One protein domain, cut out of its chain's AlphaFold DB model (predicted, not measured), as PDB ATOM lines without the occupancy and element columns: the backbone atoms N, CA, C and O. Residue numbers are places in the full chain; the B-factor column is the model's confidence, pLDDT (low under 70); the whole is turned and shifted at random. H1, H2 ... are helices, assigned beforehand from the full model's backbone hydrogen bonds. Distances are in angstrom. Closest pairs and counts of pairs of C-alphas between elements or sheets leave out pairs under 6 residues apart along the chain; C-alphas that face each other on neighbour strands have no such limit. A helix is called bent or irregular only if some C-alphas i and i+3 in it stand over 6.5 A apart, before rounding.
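AT A GLANCE: This is residues 143 to 251 of the 251 residues of the protein "Nucleoside triphosphate pyrophosphohydrolase" of bacterium (UniProt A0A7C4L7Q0). Two long helices, H2 and H3, lie side by side as a hairpin, with H1 crossing H3 near the end of H3 and a long arm, H4, leading away from the hairpin. At the far end of this arm the short helix H5 folds back and packs on H4, well away from the hairpin. The printed part has 109 residues with five named helices, H1 to H5 in chain order, and no named strand; the class is all helix. The whole is loose, with a radius of gyration of the C-alphas of 17.9 A, and spans 53 by 37 by 23 A.

HOW THE PARTS SIT: H1, residues 143 to 155, touches H3, residues 189 to 206, at a steep tilt of 60 degrees, the same way; the closest C-alphas, Ala 146 and Phe 198, are 6.2 A apart. H3 touches H1 with residues 197 to 205 alone. H2, residues 163 to 182, is apart from H1. H2 and H3 form a helical hairpin and touch at a shallow tilt of 13 degrees, opposite ways, with the C-alphas of Glu 173 and Leu 196 closest at 5.1 A. H3 and H4, residues 211 to 232, only just touch, with 3 pairs of C-alphas within 8 A, and only at the corner by their link; the closest C-alphas, Thr 201 and Ala 211, are 5.7 A apart. Residues 143 to 147 of H1 touch residues 211 to 212 of H4, at a shallow tilt of 27 degrees, opposite ways; the C-alphas of Leu 143 and Glu 212 are closest, at 5.5 A. H5, residues 239 to 250, touches H4 through residues 225 to 229 of H4, opposite ways at a steep tilt of 69 degrees, only just short of about perpendicular; the closest C-alphas, Arg 225 and Val 249, are 6.0 A apart. H5 is apart from H1, H2 and H3. Every O i to N i+4 pair is within hydrogen-bond range in H1, H2 and H3, against 14 of 18 in H4 and 7 of 8 in H5.

IN THESE COORDINATES: H1 begins at C-alpha 143, at (183.961, 161.312, 198.335). H2 is 28.9 A from first to last C-alpha and H3 is 26.0 A. H4 is 31.7 A long, begins at C-alpha 211, at (184.409, 159.910, 204.403), and has a kink of 33 degrees near residue 226; it is irregular, with C-alphas 228 and 231 7.4 A apart. H5 ends at C-alpha 250, at (201.232, 150.786, 214.630).

THE WHOLE: The two C-alphas farthest apart, those of Leu 156 and Asn 236, are 54.7 A apart. Residues 152 to 157, of which 152 to 155 belong to H1, and residues 235 to 240 stand free. The link from H3 to H4 is tight; the other three are short. The printed part has no cut and ends at the chain's last residue, Lys 251, the one printed residue with pLDDT under 70; the mean pLDDT of the printed part is 90.8.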
ATOM      1  N   LEU A 143     184.598 161.827 197.112       93.06
ATOM      2  CA  LEU A 143     183.961 161.312 198.335       93.06
ATOM      3  C   LEU A 143     182.927 162.294 198.909       93.06
ATOM      4  O   LEU A 143     181.857 161.877 199.365       93.06
ATOM      5  N   LEU A 144     183.183 163.608 198.857       89.94
ATOM      6  CA  LEU A 144     182.183 164.614 199.243       89.94
ATOM      7  C   LEU A 144     180.980 164.616 198.294       89.94
ATOM      8  O   LEU A 144     179.837 164.754 198.747       89.94
ATOM      9  N   ARG A 145     181.221 164.445 196.991       92.56
ATOM     10  CA  ARG A 145     180.182 164.335 195.968       92.56
ATOM     11  C   ARG A 145     179.331 163.088 196.201       92.56
ATOM     12  O   ARG A 145     178.114 163.228 196.314       92.56
ATOM     13  N   ALA A 146     179.947 161.921 196.389       94.25
ATOM     14  CA  ALA A 146     179.261 160.672 196.727       94.25
ATOM     15  C   ALA A 146     178.410 160.826 197.998       94.25
ATOM     16  O   ALA A 146     177.204 160.579 197.978       94.25
ATOM     17  N   ARG A 147     178.983 161.378 199.077       92.94
ATOM     18  CA  ARG A 147     178.246 161.676 200.317       92.94
ATOM     19  C   ARG A 147     177.016 162.558 200.072       92.94
ATOM     20  O   ARG A 147     175.967 162.336 200.678       92.94
ATOM     21  N   ARG A 148     177.126 163.583 199.218       90.44
ATOM     22  CA  ARG A 148     176.004 164.472 198.864       90.44
ATOM     23  C   ARG A 148     174.935 163.764 198.036       90.44
ATOM     24  O   ARG A 148     173.756 164.004 198.299       90.44
ATOM     25  N   LEU A 149     175.330 162.920 197.082       92.00
ATOM     26  CA  LEU A 149     174.418 162.095 196.285       92.00
ATOM     27  C   LEU A 149     173.624 161.150 197.192       92.00
ATOM     28  O   LEU A 149     172.396 161.202 197.186       92.00
ATOM     29  N   ILE A 150     174.314 160.403 198.061       92.00
ATOM     30  CA  ILE A 150     173.701 159.513 199.057       92.00
ATOM     31  C   ILE A 150     172.727 160.295 199.937       92.00
ATOM     32  O   ILE A 150     171.571 159.910 200.084       92.00
ATOM     33  N   SER A 151     173.154 161.442 200.474       88.56
ATOM     34  CA  SER A 151     172.297 162.264 201.329       88.56
ATOM     35  C   SER A 151     171.005 162.689 200.631       88.56
ATOM     36  O   SER A 151     169.930 162.562 201.212       88.56
ATOM     37  N   LYS A 152     171.079 163.125 199.370       86.94
ATOM     38  CA  LYS A 152     169.892 163.481 198.582       86.94
ATOM     39  C   LYS A 152     169.013 162.274 198.278       86.94
ATOM     40  O   LYS A 152     167.808 162.362 198.491       86.94
ATOM     41  N   ALA A 153     169.595 161.150 197.872       87.00
ATOM     42  CA  ALA A 153     168.850 159.913 197.659       87.00
ATOM     43  C   ALA A 153     168.076 159.509 198.932       87.00
ATOM     44  O   ALA A 153     166.877 159.233 198.865       87.00
ATOM     45  N   THR A 154     168.698 159.623 200.117       86.38
ATOM     46  CA  THR A 154     168.027 159.311 201.394       86.38
ATOM     47  C   THR A 154     166.822 160.202 201.708       86.38
ATOM     48  O   THR A 154     165.892 159.745 202.376       86.38
ATOM     49  N   THR A 155     166.783 161.445 201.206       79.38
ATOM     50  CA  THR A 155     165.615 162.331 201.395       79.38
ATOM     51  C   THR A 155     164.381 161.876 200.615       79.38
ATOM     52  O   THR A 155     163.267 162.177 201.044       79.38
ATOM     53  N   LEU A 156     164.576 161.111 199.532       78.19
ATOM     54  CA  LEU A 156     163.516 160.488 198.731       78.19
ATOM     55  C   LEU A 156     163.166 159.064 199.187       78.19
ATOM     56  O   LEU A 156     162.351 158.406 198.556       78.19
ATOM     57  N   GLY A 157     163.769 158.578 200.275       76.56
ATOM     58  CA  GLY A 157     163.474 157.249 200.811       76.56
ATOM     59  C   GLY A 157     164.416 156.138 200.350       76.56
ATOM     60  O   GLY A 157     164.279 155.027 200.849       76.56
ATOM     61  N   PHE A 158     165.418 156.422 199.505       81.25
ATOM     62  CA  PHE A 158     166.482 155.455 199.216       81.25
ATOM     63  C   PHE A 158     167.309 155.215 200.483       81.25
ATOM     64  O   PHE A 158     168.105 156.069 200.890       81.25
ATOM     65  N   LYS A 159     167.068 154.093 201.162       82.00
ATOM     66  CA  LYS A 159     167.636 153.815 202.480       82.00
ATOM     67  C   LYS A 159     168.130 152.381 202.582       82.00
ATOM     68  O   LYS A 159     167.441 151.458 202.164       82.00
ATOM     69  N   TRP A 160     169.281 152.204 203.220       85.12
ATOM     70  CA  TRP A 160     169.665 150.901 203.756       85.12
ATOM     71  C   TRP A 160     169.027 150.729 205.133       85.12
ATOM     72  O   TRP A 160     168.959 151.681 205.914       85.12
ATOM     73  N   SER A 161     168.550 149.521 205.426       82.25
ATOM     74  CA  SER A 161     167.788 149.241 206.648       82.25
ATOM     75  C   SER A 161     168.644 149.326 207.913       82.25
ATOM     76  O   SER A 161     168.167 149.775 208.951       82.25
ATOM     77  N   ASN A 162     169.908 148.905 207.838       86.00
ATOM     78  CA  ASN A 162     170.859 148.913 208.949       86.00
ATOM     79  C   ASN A 162     172.308 148.749 208.448       86.00
ATOM     80  O   ASN A 162     172.557 148.531 207.260       86.00
ATOM     81  N   ASN A 163     173.272 148.804 209.375       89.94
ATOM     82  CA  ASN A 163     174.689 148.589 209.071       89.94
ATOM     83  C   ASN A 163     174.959 147.219 208.421       89.94
ATOM     84  O   ASN A 163     175.799 147.142 207.531       89.94
ATOM     85  N   ASN A 164     174.230 146.158 208.790       92.62
ATOM     86  CA  ASN A 164     174.425 144.826 208.200       92.62
ATOM     87  C   ASN A 164     174.065 144.800 206.709       92.62
ATOM     88  O   ASN A 164     174.780 144.187 205.920       92.62
ATOM     89  N   SER A 165     172.999 145.501 206.312       93.06
ATOM     90  CA  SER A 165     172.604 145.647 204.908       93.06
ATOM     91  C   SER A 165     173.691 146.351 204.089       93.06
ATOM     92  O   SER A 165     174.044 145.879 203.010       93.06
ATOM     93  N   ILE A 166     174.293 147.416 204.632       93.56
ATOM     94  CA  ILE A 166     175.391 148.125 203.962       93.56
ATOM     95  C   ILE A 166     176.647 147.250 203.904       93.56
ATOM     96  O   ILE A 166     177.269 147.153 202.855       93.56
ATOM     97  N   ILE A 167     177.003 146.567 204.997       95.56
ATOM     98  CA  ILE A 167     178.163 145.660 205.047       95.56
ATOM     99  C   ILE A 167     178.015 144.523 204.032       95.56
ATOM    100  O   ILE A 167     179.001 144.142 203.403       95.56
ATOM    101  N   LYS A 168     176.803 143.984 203.845       96.06
ATOM    102  CA  LYS A 168     176.539 142.984 202.804       96.06
ATOM    103  C   LYS A 168     176.868 143.547 201.421       96.06
ATOM    104  O   LYS A 168     177.578 142.879 200.681       96.06
ATOM    105  N   LYS A 169     176.439 144.779 201.125       96.06
ATOM    106  CA  LYS A 169     176.753 145.437 199.851       96.06
ATOM    107  C   LYS A 169     178.252 145.732 199.714       96.06
ATOM    108  O   LYS A 169     178.816 145.420 198.684       96.06
ATOM    109  N   VAL A 170     178.949 146.174 200.769       97.12
ATOM    110  CA  VAL A 170     180.425 146.321 200.746       97.12
ATOM    111  C   VAL A 170     181.116 145.005 200.373       97.12
ATOM    112  O   VAL A 170     182.065 145.003 199.595       97.12
ATOM    113  N   LYS A 171     180.660 143.878 200.933       97.75
ATOM    114  CA  LYS A 171     181.201 142.553 200.599       97.75
ATOM    115  C   LYS A 171     180.881 142.142 199.160       97.75
ATOM    116  O   LYS A 171     181.695 141.462 198.550       97.75
ATOM    117  N   GLU A 172     179.711 142.513 198.655       97.31
ATOM    118  CA  GLU A 172     179.290 142.288 197.269       97.31
ATOM    119  C   GLU A 172     180.224 143.011 196.291       97.31
ATOM    120  O   GLU A 172     180.900 142.321 195.534       97.31
ATOM    121  N   GLU A 173     180.399 144.331 196.438       97.69
ATOM    122  CA  GLU A 173     181.305 145.130 195.586       97.69
ATOM    123  C   GLU A 173     182.754 144.624 195.668       97.69
ATOM    124  O   GLU A 173     183.466 144.497 194.675       97.69
ATOM    125  N   LEU A 174     183.223 144.261 196.872       97.88
ATOM    126  CA  LEU A 174     184.561 143.687 197.040       97.88
ATOM    127  C   LEU A 174     184.712 142.363 196.273       97.88
ATOM    128  O   LEU A 174     185.772 142.091 195.709       97.88
ATOM    129  N   ASN A 175     183.674 141.526 196.254       97.31
ATOM    130  CA  ASN A 175     183.697 140.285 195.490       97.31
ATOM    131  C   ASN A 175     183.692 140.549 193.979       97.31
ATOM    132  O   ASN A 175     184.295 139.768 193.244       97.31
ATOM    133  N   GLU A 176     183.052 141.618 193.513       95.88
ATOM    134  CA  GLU A 176     183.064 142.029 192.104       95.88
ATOM    135  C   GLU A 176     184.450 142.533 191.684       95.88
ATOM    136  O   GLU A 176     185.015 142.012 190.719       95.88
ATOM    137  N   VAL A 177     185.104 143.352 192.517       96.25
ATOM    138  CA  VAL A 177     186.529 143.701 192.356       96.25
ATOM    139  C   VAL A 177     187.408 142.443 192.269       96.25
ATOM    140  O   VAL A 177     188.263 142.328 191.388       96.25
ATOM    141  N   ILE A 178     187.201 141.460 193.155       95.81
ATOM    142  CA  ILE A 178     187.965 140.198 193.148       95.81
ATOM    143  C   ILE A 178     187.727 139.396 191.859       95.81
ATOM    144  O   ILE A 178     188.664 138.765 191.356       95.81
ATOM    145  N   LYS A 179     186.502 139.385 191.319       93.75
ATOM    146  CA  LYS A 179     186.193 138.724 190.040       93.75
ATOM    147  C   LYS A 179     186.917 139.413 188.884       93.75
ATOM    148  O   LYS A 179     187.566 138.723 188.097       93.75
ATOM    149  N   GLU A 180     186.883 140.742 188.820       93.81
ATOM    150  CA  GLU A 180     187.549 141.500 187.757       93.81
ATOM    151  C   GLU A 180     189.076 141.382 187.804       93.81
ATOM    152  O   GLU A 180     189.718 141.263 186.761       93.81
ATOM    153  N   LEU A 181     189.678 141.295 188.995       92.38
ATOM    154  CA  LEU A 181     191.117 141.035 189.137       92.38
ATOM    155  C   LEU A 181     191.554 139.690 188.531       92.38
ATOM    156  O   LEU A 181     192.695 139.567 188.079       92.38
ATOM    157  N   LYS A 182     190.656 138.695 188.505       91.31
ATOM    158  CA  LYS A 182     190.878 137.382 187.872       91.31
ATOM    159  C   LYS A 182     190.573 137.391 186.370       91.31
ATOM    160  O   LYS A 182     190.945 136.447 185.670       91.31
ATOM    161  N   SER A 183     189.903 138.426 185.863       88.56
ATOM    162  CA  SER A 183     189.550 138.551 184.451       88.56
ATOM    163  C   SER A 183     190.779 138.946 183.621       88.56
ATOM    164  O   SER A 183     191.616 139.752 184.029       88.56
ATOM    165  N   LYS A 184     190.913 138.379 182.413       78.25
ATOM    166  CA  LYS A 184     192.036 138.700 181.508       78.25
ATOM    167  C   LYS A 184     191.933 140.099 180.892       78.25
ATOM    168  O   LYS A 184     192.929 140.612 180.397       78.25
ATOM    169  N   LYS A 185     190.730 140.684 180.855       76.31
ATOM    170  CA  LYS A 185     190.451 141.927 180.119       76.31
ATOM    171  C   LYS A 185     190.395 143.160 181.029       76.31
ATOM    172  O   LYS A 185     190.568 144.248 180.497       76.31
ATOM    173  N   ARG A 186     190.183 142.997 182.350       79.00
ATOM    174  CA  ARG A 186     190.148 144.050 183.396       79.00
ATOM    175  C   ARG A 186     189.350 145.315 183.035       79.00
ATOM    176  O   ARG A 186     189.605 146.376 183.595       79.00
ATOM    177  N   ARG A 187     188.404 145.227 182.092       74.88
ATOM    178  CA  ARG A 187     187.690 146.398 181.555       74.88
ATOM    179  C   ARG A 187     186.707 146.998 182.562       74.88
ATOM    180  O   ARG A 187     186.397 148.169 182.414       74.88
ATOM    181  N   GLY A 188     186.277 146.227 183.567       88.94
ATOM    182  CA  GLY A 188     185.378 146.691 184.630       88.94
ATOM    183  C   GLY A 188     186.067 147.039 185.950       88.94
ATOM    184  O   GLY A 188     185.422 147.556 186.845       88.94
ATOM    185  N   LEU A 189     187.376 146.798 186.116       92.75
ATOM    186  CA  LEU A 189     188.008 146.917 187.440       92.75
ATOM    187  C   LEU A 189     187.902 148.330 188.044       92.75
ATOM    188  O   LEU A 189     187.746 148.468 189.254       92.75
ATOM    189  N   GLU A 190     188.005 149.372 187.217       91.88
ATOM    190  CA  GLU A 190     187.853 150.760 187.671       91.88
ATOM    191  C   GLU A 190     186.425 151.057 188.151       91.88
ATOM    192  O   GLU A 190     186.257 151.720 189.173       91.88
ATOM    193  N   GLU A 191     185.418 150.522 187.456       93.75
ATOM    194  CA  GLU A 191     183.999 150.641 187.807       93.75
ATOM    195  C   GLU A 191     183.725 149.983 189.164       93.75
ATOM    196  O   GLU A 191     183.282 150.661 190.089       93.75
ATOM    197  N   GLU A 192     184.144 148.726 189.339       96.44
ATOM    198  CA  GLU A 192     183.944 147.975 190.588       96.44
ATOM    199  C   GLU A 192     184.673 148.615 191.787       96.44
ATOM    200  O   GLU A 192     184.178 148.645 192.917       96.44
ATOM    201  N   ILE A 193     185.873 149.174 191.568       95.81
ATOM    202  CA  ILE A 193     186.577 149.940 192.608       95.81
ATOM    203  C   ILE A 193     185.799 151.220 192.944       95.81
ATOM    204  O   ILE A 193     185.711 151.596 194.118       95.81
ATOM    205  N   GLY A 194     185.242 151.891 191.935       95.62
ATOM    206  CA  GLY A 194     184.387 153.064 192.101       95.62
ATOM    207  C   GLY A 194     183.153 152.766 192.952       95.62
ATOM    208  O   GLY A 194     182.881 153.499 193.911       95.62
ATOM    209  N   ASP A 195     182.464 151.666 192.668       96.75
ATOM    210  CA  ASP A 195     181.273 151.244 193.405       96.75
ATOM    211  C   ASP A 195     181.608 150.815 194.837       96.75
ATOM    212  O   ASP A 195     180.961 151.269 195.792       96.75
ATOM    213  N   LEU A 196     182.717 150.096 195.044       97.69
ATOM    214  CA  LEU A 196     183.226 149.804 196.384       97.69
ATOM    215  C   LEU A 196     183.490 151.091 197.190       97.69
ATOM    216  O   LEU A 196     183.073 151.202 198.350       97.69
ATOM    217  N   LEU A 197     184.139 152.099 196.594       97.50
ATOM    218  CA  LEU A 197     184.371 153.401 197.238       97.50
ATOM    219  C   LEU A 197     183.055 154.135 197.543       97.50
ATOM    220  O   LEU A 197     182.922 154.770 198.603       97.50
ATOM    221  N   PHE A 198     182.068 154.044 196.652       96.50
ATOM    222  CA  PHE A 198     180.749 154.635 196.846       96.50
ATOM    223  C   PHE A 198     180.010 153.991 198.027       96.50
ATOM    224  O   PHE A 198     179.516 154.702 198.910       96.50
ATOM    225  N   VAL A 199     179.991 152.659 198.113       96.12
ATOM    226  CA  VAL A 199     179.316 151.930 199.197       96.12
ATOM    227  C   VAL A 199     180.053 152.104 200.533       96.12
ATOM    228  O   VAL A 199     179.404 152.280 201.569       96.12
ATOM    229  N   ILE A 200     181.389 152.186 200.545       96.75
ATOM    230  CA  ILE A 200     182.158 152.583 201.744       96.75
ATOM    231  C   ILE A 200     181.773 154.002 202.191       96.75
ATOM    232  O   ILE A 200     181.591 154.264 203.386       96.75
ATOM    233  N   THR A 201     181.592 154.928 201.244       95.94
ATOM    234  CA  THR A 201     181.129 156.289 201.548       95.94
ATOM    235  C   THR A 201     179.711 156.286 202.125       95.94
ATOM    236  O   THR A 201     179.422 157.056 203.048       95.94
ATOM    237  N   ALA A 202     178.836 155.397 201.643       94.75
ATOM    238  CA  ALA A 202     177.518 155.173 202.228       94.75
ATOM    239  C   ALA A 202     177.620 154.645 203.661       94.75
ATOM    240  O   ALA A 202     177.016 155.232 204.559       94.75
ATOM    241  N   LEU A 203     178.451 153.633 203.922       95.31
ATOM    242  CA  LEU A 203     178.688 153.126 205.276       95.31
ATOM    243  C   LEU A 203     179.132 154.243 206.231       95.31
ATOM    244  O   LEU A 203     178.570 154.395 207.319       95.31
ATOM    245  N   ALA A 204     180.084 155.079 205.807       95.19
ATOM    246  CA  ALA A 204     180.509 156.244 206.577       95.19
ATOM    247  C   ALA A 204     179.351 157.232 206.809       95.19
ATOM    248  O   ALA A 204     179.155 157.705 207.931       95.19
ATOM    249  N   TYR A 205     178.542 157.520 205.781       93.00
ATOM    250  CA  TYR A 205     177.388 158.417 205.886       93.00
ATOM    251  C   TYR A 205     176.376 157.969 206.946       93.00
ATOM    252  O   TYR A 205     176.001 158.790 207.788       93.00
ATOM    253  N   TYR A 206     175.991 156.689 206.958       91.00
ATOM    254  CA  TYR A 206     175.031 156.148 207.931       91.00
ATOM    255  C   TYR A 206     175.562 156.161 209.366       91.00
ATOM    256  O   TYR A 206     174.793 156.355 210.306       91.00
ATOM    257  N   ASN A 207     176.880 156.075 209.537       91.75
ATOM    258  CA  ASN A 207     177.541 156.181 210.839       91.75
ATOM    259  C   ASN A 207     177.920 157.629 211.202       91.75
ATOM    260  O   ASN A 207     178.708 157.859 212.113       91.75
ATOM    261  N   LYS A 208     177.357 158.627 210.501       90.69
ATOM    262  CA  LYS A 208     177.596 160.069 210.719       90.69
ATOM    263  C   LYS A 208     179.066 160.488 210.554       90.69
ATOM    264  O   LYS A 208     179.462 161.561 211.003       90.69
ATOM    265  N   ILE A 209     179.856 159.702 209.829       91.31
ATOM    266  CA  ILE A 209     181.264 159.968 209.523       91.31
ATOM    267  C   ILE A 209     181.357 160.655 208.157       91.31
ATOM    268  O   ILE A 209     180.703 160.253 207.196       91.31
ATOM    269  N   ASN A 210     182.162 161.715 208.048       90.00
ATOM    270  CA  ASN A 210     182.521 162.306 206.758       90.00
ATOM    271  C   ASN A 210     183.688 161.508 206.150       90.00
ATOM    272  O   ASN A 210     184.791 161.562 206.689       90.00
ATOM    273  N   ALA A 211     183.433 160.784 205.055       92.12
ATOM    274  CA  ALA A 211     184.409 159.910 204.403       92.12
ATOM    275  C   ALA A 211     185.673 160.651 203.933       92.12
ATOM    276  O   ALA A 211     186.772 160.156 204.152       92.12
ATOM    277  N   GLU A 212     185.532 161.863 203.385       90.19
ATOM    278  CA  GLU A 212     186.667 162.693 202.955       90.19
ATOM    279  C   GLU A 212     187.588 163.018 204.140       90.19
ATOM    280  O   GLU A 212     188.788 162.763 204.105       90.19
ATOM    281  N   ASN A 213     187.013 163.491 205.254       84.75
ATOM    282  CA  ASN A 213     187.792 163.794 206.460       84.75
ATOM    283  C   ASN A 213     188.371 162.520 207.105       84.75
ATOM    284  O   ASN A 213     189.462 162.544 207.673       84.75
ATOM    285  N   ALA A 214     187.654 161.394 207.037       90.12
ATOM    286  CA  ALA A 214     188.154 160.116 207.533       90.12
ATOM    287  C   ALA A 214     189.395 159.662 206.749       90.12
ATOM    288  O   ALA A 214     190.388 159.266 207.365       90.12
ATOM    289  N   LEU A 215     189.368 159.788 205.418       91.94
ATOM    290  CA  LEU A 215     190.510 159.493 204.559       91.94
ATOM    291  C   LEU A 215     191.663 160.474 204.807       91.94
ATOM    292  O   LEU A 215     192.788 160.032 205.015       91.94
ATOM    293  N   TYR A 216     191.390 161.776 204.915       85.81
ATOM    294  CA  TYR A 216     192.397 162.781 205.281       85.81
ATOM    295  C   TYR A 216     193.120 162.424 206.596       85.81
ATOM    296  O   TYR A 216     194.352 162.407 206.669       85.81
ATOM    297  N   LYS A 217     192.373 162.036 207.641       84.62
ATOM    298  CA  LYS A 217     192.954 161.571 208.914       84.62
ATOM    299  C   LYS A 217     193.773 160.290 208.750       84.62
ATOM    300  O   LYS A 217     194.815 160.150 209.395       84.62
ATOM    301  N   ALA A 218     193.321 159.354 207.916       91.06
ATOM    302  CA  ALA A 218     194.059 158.131 207.617       91.06
ATOM    303  C   ALA A 218     195.382 158.428 206.891       91.06
ATOM    304  O   ALA A 218     196.413 157.899 207.307       91.06
ATOM    305  N   ASN A 219     195.373 159.336 205.911       88.50
ATOM    306  CA  ASN A 219     196.558 159.790 205.179       88.50
ATOM    307  C   ASN A 219     197.573 160.439 206.128       88.50
ATOM    308  O   ASN A 219     198.737 160.045 206.162       88.50
ATOM    309  N   ASN A 220     197.128 161.340 207.005       85.50
ATOM    310  CA  ASN A 220     198.000 161.958 208.009       85.50
ATOM    311  C   ASN A 220     198.585 160.943 209.000       85.50
ATOM    312  O   ASN A 220     199.747 161.044 209.402       85.50
ATOM    313  N   LYS A 221     197.799 159.937 209.398       88.94
ATOM    314  CA  LYS A 221     198.288 158.827 210.225       88.94
ATOM    315  C   LYS A 221     199.327 157.989 209.476       88.94
ATOM    316  O   LYS A 221     200.318 157.597 210.089       88.94
ATOM    317  N   PHE A 222     199.123 157.735 208.182       92.62
ATOM    318  CA  PHE A 222     200.092 157.048 207.331       92.62
ATOM    319  C   PHE A 222     201.404 157.833 207.254       92.62
ATOM    320  O   PHE A 222     202.435 157.277 207.611       92.62
ATOM    321  N   ILE A 223     201.364 159.129 206.926       89.31
ATOM    322  CA  ILE A 223     202.553 159.997 206.833       89.31
ATOM    323  C   ILE A 223     203.353 159.977 208.140       89.31
ATOM    324  O   ILE A 223     204.561 159.748 208.133       89.31
ATOM    325  N   LYS A 224     202.682 160.158 209.286       90.38
ATOM    326  CA  LYS A 224     203.337 160.127 210.607       90.38
ATOM    327  C   LYS A 224     204.030 158.795 210.894       90.38
ATOM    328  O   LYS A 224     205.078 158.787 211.530       90.38
ATOM    329  N   ARG A 225     203.434 157.675 210.478       93.38
ATOM    330  CA  ARG A 225     204.008 156.334 210.662       93.38
ATOM    331  C   ARG A 225     205.143 156.072 209.684       93.38
ATOM    332  O   ARG A 225     206.184 155.578 210.102       93.38
ATOM    333  N   PHE A 226     204.965 156.454 208.425       93.81
ATOM    334  CA  PHE A 226     205.955 156.279 207.372       93.81
ATOM    335  C   PHE A 226     207.260 157.006 207.706       93.81
ATOM    336  O   PHE A 226     208.307 156.369 207.724       93.81
ATOM    337  N   LYS A 227     207.190 158.270 208.150       93.44
ATOM    338  CA  LYS A 227     208.365 159.049 208.595       93.44
ATOM    339  C   LYS A 227     209.204 158.358 209.681       93.44
ATOM    340  O   LYS A 227     210.400 158.600 209.783       93.44
ATOM    341  N   LYS A 228     208.609 157.487 210.508       93.38
ATOM    342  CA  LYS A 228     209.339 156.734 211.550       93.38
ATOM    343  C   LYS A 228     210.122 155.539 211.001       93.38
ATOM    344  O   LYS A 228     211.039 155.059 211.669       93.38
ATOM    345  N   ILE A 229     209.719 155.009 209.847       93.88
ATOM    346  CA  ILE A 229     210.334 153.824 209.236       93.88
ATOM    347  C   ILE A 229     211.113 154.142 207.964       93.88
ATOM    348  O   ILE A 229     211.898 153.301 207.555       93.88
ATOM    349  N   GLU A 230     210.936 155.326 207.375       93.69
ATOM    350  CA  GLU A 230     211.557 155.756 206.116       93.69
ATOM    351  C   GLU A 230     213.070 155.504 206.094       93.69
ATOM    352  O   GLU A 230     213.556 154.789 205.226       93.69
ATOM    353  N   ASN A 231     213.790 155.933 207.135       92.50
ATOM    354  CA  ASN A 231     215.241 155.723 207.260       92.50
ATOM    355  C   ASN A 231     215.657 154.246 207.427       92.50
ATOM    356  O   ASN A 231     216.842 153.925 207.402       92.50
ATOM    357  N   LYS A 232     214.700 153.342 207.666       90.81
ATOM    358  CA  LYS A 232     214.918 151.894 207.806       90.81
ATOM    359  C   LYS A 232     214.548 151.129 206.538       90.81
ATOM    360  O   LYS A 232     214.872 149.946 206.452       90.81
ATOM    361  N   LEU A 233     213.865 151.767 205.584       91.88
ATOM    362  CA  LEU A 233     213.509 151.150 204.313       91.88
ATOM    363  C   LEU A 233     214.754 151.041 203.429       91.88
ATOM    364  O   LEU A 233     215.525 151.987 203.290       91.88
ATOM    365  N   LYS A 234     214.953 149.864 202.831       90.62
ATOM    366  CA  LYS A 234     216.008 149.598 201.847       90.62
ATOM    367  C   LYS A 234     215.382 148.929 200.617       90.62
ATOM    368  O   LYS A 234     214.425 148.176 200.803       90.62
ATOM    369  N   PRO A 235     215.924 149.130 199.400       88.75
ATOM    370  CA  PRO A 235     215.342 148.588 198.164       88.75
ATOM    371  C   PRO A 235     215.131 147.067 198.163       88.75
ATOM    372  O   PRO A 235     214.213 146.577 197.520       88.75
ATOM    373  N   ASN A 236     215.952 146.328 198.915       92.69
ATOM    374  CA  ASN A 236     215.972 144.862 198.902       92.69
ATOM    375  C   ASN A 236     215.140 144.226 200.029       92.69
ATOM    376  O   ASN A 236     215.226 143.018 200.238       92.69
ATOM    377  N   LEU A 237     214.400 145.018 200.815       91.75
ATOM    378  CA  LEU A 237     213.562 144.461 201.878       91.75
ATOM    379  C   LEU A 237     212.411 143.651 201.282       91.75
ATOM    380  O   LEU A 237     211.736 144.106 200.358       91.75
ATOM    381  N   SER A 238     212.152 142.478 201.857       93.44
ATOM    382  CA  SER A 238     210.967 141.704 201.500       93.44
ATOM    383  C   SER A 238     209.697 142.402 201.997       93.44
ATOM    384  O   SER A 238     209.726 143.177 202.959       93.44
ATOM    385  N   GLU A 239     208.547 142.085 201.398       93.12
ATOM    386  CA  GLU A 239     207.245 142.564 201.881       93.12
ATOM    387  C   GLU A 239     207.048 142.247 203.373       93.12
ATOM    388  O   GLU A 239     206.594 143.095 204.143       93.12
ATOM    389  N   LYS A 240     207.470 141.055 203.810       94.44
ATOM    390  CA  LYS A 240     207.407 140.629 205.211       94.44
ATOM    391  C   LYS A 240     208.202 141.559 206.129       94.44
ATOM    392  O   LYS A 240     207.715 141.904 207.207       94.44
ATOM    393  N   ASP A 241     209.389 141.989 205.710       93.25
ATOM    394  CA  ASP A 241     210.226 142.905 206.493       93.25
ATOM    395  C   ASP A 241     209.604 144.303 206.566       93.25
ATOM    396  O   ASP A 241     209.553 144.908 207.641       93.25
ATOM    397  N   ILE A 242     209.068 144.796 205.445       92.25
ATOM    398  CA  ILE A 242     208.370 146.088 205.369       92.25
ATOM    399  C   ILE A 242     207.139 146.081 206.284       92.25
ATOM    400  O   ILE A 242     206.961 146.995 207.095       92.25
ATOM    401  N   LEU A 243     206.315 145.032 206.215       92.00
ATOM    402  CA  LEU A 243     205.153 144.863 207.088       92.00
ATOM    403  C   LEU A 243     205.571 144.730 208.557       92.00
ATOM    404  O   LEU A 243     204.940 145.330 209.427       92.00
ATOM    405  N   GLY A 244     206.673 144.036 208.847       92.25
ATOM    406  CA  GLY A 244     207.240 143.942 210.193       92.25
ATOM    407  C   GLY A 244     207.673 145.298 210.765       92.25
ATOM    408  O   GLY A 244     207.413 145.591 211.935       92.25
ATOM    409  N   LEU A 245     208.298 146.160 209.955       92.00
ATOM    410  CA  LEU A 245     208.612 147.543 210.336       92.00
ATOM    411  C   LEU A 245     207.340 148.366 210.573       92.00
ATOM    412  O   LEU A 245     207.269 149.130 211.537       92.00
ATOM    413  N   TRP A 246     206.330 148.187 209.723       92.31
ATOM    414  CA  TRP A 246     205.055 148.892 209.819       92.31
ATOM    415  C   TRP A 246     204.261 148.518 211.080       92.31
ATOM    416  O   TRP A 246     203.756 149.402 211.773       92.31
ATOM    417  N   GLU A 247     204.195 147.233 211.440       91.25
ATOM    418  CA  GLU A 247     203.525 146.772 212.665       91.25
ATOM    419  C   GLU A 247     204.175 147.344 213.935       91.25
ATOM    420  O   GLU A 247     203.474 147.725 214.875       91.25
ATOM    421  N   LYS A 248     205.505 147.509 213.947       90.25
ATOM    422  CA  LYS A 248     206.222 148.126 215.077       90.25
ATOM    423  C   LYS A 248     205.815 149.580 215.332       90.25
ATOM    424  O   LYS A 248     205.881 150.013 216.474       90.25
ATOM    425  N   VAL A 249     205.396 150.326 214.305       91.12
ATOM    426  CA  VAL A 249     204.955 151.733 214.437       91.12
ATOM    427  C   VAL A 249     203.436 151.901 214.512       91.12
ATOM    428  O   VAL A 249     202.941 153.029 214.639       91.12
ATOM    429  N   LYS A 250     202.679 150.803 214.383       83.75
ATOM    430  CA  LYS A 250     201.232 150.786 214.630       83.75
ATOM    431  C   LYS A 250     200.897 150.754 216.120       83.75
ATOM    432  O   LYS A 250     199.866 151.341 216.456       83.75
ATOM    433  N   LYS A 251     201.724 150.069 216.920       64.00
ATOM    434  CA  LYS A 251     201.706 150.086 218.390       64.00
ATOM    435  C   LYS A 251     202.061 151.479 218.906       64.00
ATOM    436  O   LYS A 251     201.405 151.896 219.879       64.00
TER     437      LYS A 251